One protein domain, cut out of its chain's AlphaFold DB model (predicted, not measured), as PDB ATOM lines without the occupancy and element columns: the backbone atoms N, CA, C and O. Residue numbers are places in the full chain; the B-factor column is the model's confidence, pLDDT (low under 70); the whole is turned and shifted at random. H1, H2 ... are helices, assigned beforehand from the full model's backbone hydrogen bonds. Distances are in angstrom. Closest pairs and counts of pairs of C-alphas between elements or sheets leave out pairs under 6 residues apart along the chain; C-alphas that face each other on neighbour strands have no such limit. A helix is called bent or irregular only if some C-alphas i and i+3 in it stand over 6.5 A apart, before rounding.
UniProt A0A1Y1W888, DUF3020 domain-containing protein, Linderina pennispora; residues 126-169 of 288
ATOM      1  N   THR A 126     117.649 166.643  87.439       54.59
ATOM      2  CA  THR A 126     116.873 166.021  86.373       54.59
ATOM      3  C   THR A 126     117.742 165.032  85.593       54.59
ATOM      4  O   THR A 126     117.403 164.656  84.478       54.59
ATOM      5  N   ASN A 127     118.794 164.492  86.227       55.69
ATOM      6  CA  ASN A 127     119.287 163.155  85.913       55.69
ATOM      7  C   ASN A 127     118.133 162.143  85.933       55.69
ATOM      8  O   ASN A 127     118.196 161.173  85.194       55.69
ATOM      9  N   PHE A 128     117.031 162.414  86.652       56.19
ATOM     10  CA  PHE A 128     115.788 161.643  86.548       56.19
ATOM     11  C   PHE A 128     115.230 161.518  85.110       56.19
ATOM     12  O   PHE A 128     114.648 160.492  84.772       56.19
ATOM     13  N   SER A 129     115.462 162.496  84.222       59.94
ATOM     14  CA  SER A 129     114.986 162.431  82.828       59.94
ATOM     15  C   SER A 129     115.785 161.463  81.945       59.94
ATOM     16  O   SER A 129     115.308 161.109  80.872       59.94
ATOM     17  N   GLN A 130     116.975 161.014  82.363       61.00
ATOM     18  CA  GLN A 130     117.643 159.883  81.704       61.00
ATOM     19  C   GLN A 130     117.033 158.536  82.132       61.00
ATOM     20  O   GLN A 130     117.073 157.586  81.356       61.00
ATOM     21  N   TYR A 131     116.401 158.460  83.311       62.03
ATOM     22  CA  TYR A 131     115.749 157.239  83.809       62.03
ATOM     23  C   TYR A 131     114.317 157.063  83.297       62.03
ATOM     24  O   TYR A 131     113.815 155.944  83.308       62.03
ATOM     25  N   SER A 132     113.668 158.114  82.781       66.69
ATOM     26  CA  SER A 132     112.337 157.986  82.164       66.69
ATOM     27  C   SER A 132     112.344 157.188  80.855       66.69
ATOM     28  O   SER A 132     111.285 156.789  80.385       66.69
ATOM     29  N   ALA A 133     113.522 156.965  80.263       72.75
ATOM     30  CA  ALA A 133     113.705 156.102  79.097       72.75
ATOM     31  C   ALA A 133     114.108 154.660  79.464       72.75
ATOM     32  O   ALA A 133     114.196 153.817  78.573       72.75
ATOM     33  N   LEU A 134     114.362 154.358  80.746       74.62
ATOM     34  CA  LEU A 134     114.687 152.998  81.166       74.62
ATOM     35  C   LEU A 134     113.410 152.168  81.357       74.62
ATOM     36  O   LEU A 134     112.417 152.674  81.884       74.62
ATOM     37  N   PRO A 135     113.426 150.879  80.972       81.88
ATOM     38  CA  PRO A 135     112.321 149.968  81.238       81.88
ATOM     39  C   PRO A 135     111.957 149.944  82.734       81.88
ATOM     40  O   PRO A 135     112.869 149.967  83.567       81.88
ATOM     41  N   PRO A 136     110.669 149.804  83.109       77.25
ATOM     42  CA  PRO A 136     110.219 149.861  84.505       77.25
ATOM     43  C   PRO A 136     110.978 148.938  85.474       77.25
ATOM     44  O   PRO A 136     111.193 149.299  86.628       77.25
ATOM     45  N   HIS A 137     111.451 147.777  85.004       81.00
ATOM     46  CA  HIS A 137     112.224 146.834  85.820       81.00
ATOM     47  C   HIS A 137     113.653 147.316  86.144       81.00
ATOM     48  O   HIS A 137     114.220 146.905  87.152       81.00
ATOM     49  N   GLN A 138     114.239 148.211  85.340       79.06
ATOM     50  CA  GLN A 138     115.579 148.772  85.579       79.06
ATOM     51  C   GLN A 138     115.544 150.037  86.440       79.06
ATOM     52  O   GLN A 138     116.551 150.396  87.049       79.06
ATOM     53  N   VAL A 139     114.385 150.696  86.535       77.56
ATOM     54  CA  VAL A 139     114.205 151.892  87.368       77.56
ATOM     55  C   VAL A 139     114.414 151.563  88.848       77.56
ATOM     56  O   VAL A 139     115.073 152.331  89.545       77.56
ATOM     57  N   SER A 140     113.934 150.404  89.320       80.44
ATOM     58  CA  SER A 140     114.130 149.979  90.715       80.44
ATOM     59  C   SER A 140     115.607 149.738  91.037       80.44
ATOM     60  O   SER A 140     116.114 150.273  92.020       80.44
ATOM     61  N   ALA A 141     116.330 149.026  90.165       80.50
ATOM     62  CA  ALA A 141     117.757 148.753  90.342       80.50
ATOM     63  C   ALA A 141     118.606 150.036  90.293       80.50
ATOM     64  O   ALA A 141     119.503 150.233  91.112       80.50
ATOM     65  N   ALA A 142     118.292 150.954  89.372       78.12
ATOM     66  CA  ALA A 142     118.943 152.256  89.320       78.12
ATOM     67  C   ALA A 142     118.663 153.081  90.588       78.12
ATOM     68  O   ALA A 142     119.570 153.714  91.129       78.12
ATOM     69  N   HIS A 143     117.429 153.057  91.092       78.44
ATOM     70  CA  HIS A 143     117.054 153.779  92.304       78.44
ATOM     71  C   HIS A 143     117.764 153.233  93.553       78.44
ATOM     72  O   HIS A 143     118.264 154.015  94.362       78.44
ATOM     73  N   GLU A 144     117.879 151.911  93.688       80.00
ATOM     74  CA  GLU A 144     118.655 151.272  94.760       80.00
ATOM     75  C   GLU A 144     120.147 151.600  94.663       80.00
ATOM     76  O   GLU A 144     120.771 151.939  95.670       80.00
ATOM     77  N   PHE A 145     120.712 151.599  93.453       83.88
ATOM     78  CA  PHE A 145     122.105 151.977  93.230       83.88
ATOM     79  C   PHE A 145     122.394 153.414  93.686       83.88
ATOM     80  O   PHE A 145     123.365 153.650  94.409       83.88
ATOM     81  N   TRP A 146     121.543 154.374  93.306       81.38
ATOM     82  CA  TRP A 146     121.706 155.773  93.714       81.38
ATOM     83  C   TRP A 146     121.447 155.992  95.198       81.38
ATOM     84  O   TRP A 146     122.160 156.787  95.809       81.38
ATOM     85  N   ARG A 147     120.495 155.271  95.800       80.06
ATOM     86  CA  ARG A 147     120.283 155.294  97.252       80.06
ATOM     87  C   ARG A 147     121.534 154.810  97.987       80.06
ATOM     88  O   ARG A 147     122.045 155.531  98.835       80.06
ATOM     89  N   GLY A 148     122.092 153.668  97.584       83.12
ATOM     90  CA  GLY A 148     123.330 153.151  98.168       83.12
ATOM     91  C   GLY A 148     124.537 154.066  97.924       83.12
ATOM     92  O   GLY A 148     125.391 154.211  98.795       83.12
ATOM     93  N   ALA A 149     124.626 154.722  96.763       78.00
ATOM     94  CA  ALA A 149     125.683 155.697  96.484       78.00
ATOM     95  C   ALA A 149     125.557 156.961  97.351       78.00
ATOM     96  O   ALA A 149     126.564 157.448  97.867       78.00
ATOM     97  N   ALA A 150     124.334 157.465  97.545       77.19
ATOM     98  CA  ALA A 150     124.058 158.598  98.420       77.19
ATOM     99  C   ALA A 150     124.353 158.263  99.889       77.19
ATOM    100  O   ALA A 150     124.978 159.067 100.575       77.19
ATOM    101  N   GLU A 151     123.985 157.065 100.349       81.12
ATOM    102  CA  GLU A 151     124.318 156.575 101.690       81.12
ATOM    103  C   GLU A 151     125.831 156.464 101.894       81.12
ATOM    104  O   GLU A 151     126.349 156.985 102.878       81.12
ATOM    105  N   ARG A 152     126.576 155.889 100.937       82.25
ATOM    106  CA  ARG A 152     128.048 155.840 101.005       82.25
ATOM    107  C   ARG A 152     128.668 157.235 101.081       82.25
ATOM    108  O   ARG A 152     129.574 157.452 101.877       82.25
ATOM    109  N   HIS A 153     128.168 158.181 100.292       82.56
ATOM    110  CA  HIS A 153     128.655 159.559 100.318       82.56
ATOM    111  C   HIS A 153     128.311 160.273 101.634       82.56
ATOM    112  O   HIS A 153     129.140 161.002 102.170       82.56
ATOM    113  N   ALA A 154     127.116 160.048 102.186       80.12
ATOM    114  CA  ALA A 154     126.723 160.586 103.488       80.12
ATOM    115  C   ALA A 154     127.575 160.002 104.628       80.12
ATOM    116  O   ALA A 154     127.978 160.732 105.536       80.12
ATOM    117  N   VAL A 155     127.901 158.708 104.559       83.94
ATOM    118  CA  VAL A 155     128.830 158.049 105.487       83.94
ATOM    119  C   VAL A 155     130.227 158.653 105.368       83.94
ATOM    120  O   VAL A 155     130.831 158.968 106.388       83.94
ATOM    121  N   GLU A 156     130.730 158.881 104.155       82.38
ATOM    122  CA  GLU A 156     132.059 159.466 103.951       82.38
ATOM    123  C   GLU A 156     132.137 160.919 104.441       82.38
ATOM    124  O   GLU A 156     133.063 161.272 105.169       82.38
ATOM    125  N   GLN A 157     131.111 161.734 104.172       80.56
ATOM    126  CA  GLN A 157     131.009 163.079 104.747       80.56
ATOM    127  C   GLN A 157     130.956 163.050 106.275       80.56
ATOM    128  O   GLN A 157     131.567 163.892 106.927       80.56
ATOM    129  N   SER A 158     130.253 162.075 106.856       81.31
ATOM    130  CA  SER A 158     130.189 161.909 108.310       81.31
ATOM    131  C   SER A 158     131.552 161.525 108.889       81.31
ATOM    132  O   SER A 158     131.938 162.065 109.924       81.31
ATOM    133  N   LYS A 159     132.323 160.663 108.209       81.38
ATOM    134  CA  LYS A 159     133.707 160.347 108.600       81.38
ATOM    135  C   LYS A 159     134.606 161.576 108.546       81.38
ATOM    136  O   LYS A 159     135.383 161.777 109.470       81.38
ATOM    137  N   GLU A 160     134.488 162.406 107.514       79.00
ATOM    138  CA  GLU A 160     135.287 163.629 107.376       79.00
ATOM    139  C   GLU A 160     134.940 164.661 108.460       79.00
ATOM    140  O   GLU A 160     135.826 165.295 109.032       79.00
ATOM    141  N   LEU A 161     133.660 164.774 108.826       80.81
ATOM    142  CA  LEU A 161     133.195 165.644 109.909       80.81
ATOM    143  C   LEU A 161     133.695 165.165 111.282       80.81
ATOM    144  O   LEU A 161     134.176 165.974 112.076       80.81
ATOM    145  N   VAL A 162     133.651 163.852 111.532       80.00
ATOM    146  CA  VAL A 162     134.230 163.230 112.734       80.00
ATOM    147  C   VAL A 162     135.746 163.420 112.759       80.00
ATOM    148  O   VAL A 162     136.285 163.858 113.771       80.00
ATOM    149  N   PHE A 163     136.443 163.174 111.650       78.44
ATOM    150  CA  PHE A 163     137.889 163.368 111.549       78.44
ATOM    151  C   PHE A 163     138.279 164.820 111.853       78.44
ATOM    152  O   PHE A 163     139.162 165.074 112.669       78.44
ATOM    153  N   ARG A 164     137.554 165.790 111.288       76.25
ATOM    154  CA  ARG A 164     137.807 167.213 111.519       76.25
ATOM    155  C   ARG A 164     137.534 167.651 112.961       76.25
ATOM    156  O   ARG A 164     138.229 168.516 113.476       76.25
ATOM    157  N   HIS A 165     136.525 167.087 113.624       73.94
ATOM    158  CA  HIS A 165     136.207 167.445 115.013       73.94
ATOM    159  C   HIS A 165     137.070 166.727 116.053       73.94
ATOM    160  O   HIS A 165     137.297 167.285 117.123       73.94
ATOM    161  N   TYR A 166     137.565 165.524 115.756       68.12
ATOM    162  CA  TYR A 166     138.262 164.697 116.745       68.12
ATOM    163  C   TYR A 166     139.767 164.555 116.510       68.12
ATOM    164  O   TYR A 166     140.494 164.330 117.473       68.12
ATOM    165  N   VAL A 167     140.258 164.700 115.276       66.00
ATOM    166  CA  VAL A 167     141.677 164.464 114.941       66.00
ATOM    167  C   VAL A 167     142.453 165.771 114.749       66.00
ATOM    168  O   VAL A 167     143.606 165.865 115.162       66.00
ATOM    169  N   GLU A 168     141.826 166.815 114.202       54.22
ATOM    170  CA  GLU A 168     142.492 168.106 113.967       54.22
ATOM    171  C   GLU A 168     142.858 168.949 115.216       54.22
ATOM    172  O   GLU A 168     143.863 169.661 115.149       54.22
ATOM    173  N   PRO A 169     142.161 168.899 116.375       56.44
ATOM    174  CA  PRO A 169     142.513 169.774 117.499       56.44
ATOM    175  C   PRO A 169     143.802 169.376 118.246       56.44
ATOM    176  O   PRO A 169     144.202 170.079 119.169       56.44
TER     177      PRO A 169
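AT A GLANCE: This is residues 126 to 169 of the 288 residues of the protein "DUF3020 domain-containing protein" of Linderina pennispora (UniProt A0A1Y1W888). One long, nearly straight single helix, H2, makes the length of the domain, and before its first residue, Pro 136, residues 126 to 135 form a small hook, which holds the one-turn helix H1. Most of H2 sticks out from this hook, with residues 144 to 169 standing free. The printed part has 44 residues, with two named helices in the order H1, H2 and no named strand; the class is all helix. The whole is extended, with a radius of gyration of the C-alphas of 16.1 A and spans of 51 by 18 by 5 A.

HOW THE PARTS SIT: H2, residues 136 to 166, is close to but not clearly touching H1, residues 128 to 131. Their closest C-alphas, those of Tyr 131 and Val 139, are 6.6 A apart. Their centres are 19.1 A apart. A tight link of 4 residues joins H1 to H2. In H2, 25 of 27 O i to N i+4 pairs are within hydrogen-bond range; H1 is too short for such a pair, and its one O i to N i+3 pair is within range.

IN THESE COORDINATES: H2 runs 45.2 A from C-alpha 136 at (110.219, 149.861, 84.505) to C-alpha 166 at (138.262, 164.697, 116.745). H2 is neither bent nor irregular, but only just: C-alphas 137 and 140 are 6.1 A apart. H1 begins with C-alpha 128 at (115.788, 161.643, 86.548) and measures 5.2 A from first to last C-alpha.

THE WHOLE: The two C-alphas farthest apart, those of Pro 135 and Pro 169, are 51.2 A apart. The printed part has no cut and no long link. The mean pLDDT of the printed part is 74.8, and the model's confidence is low, under 70, at residues 126 to 132 and 166 to 169.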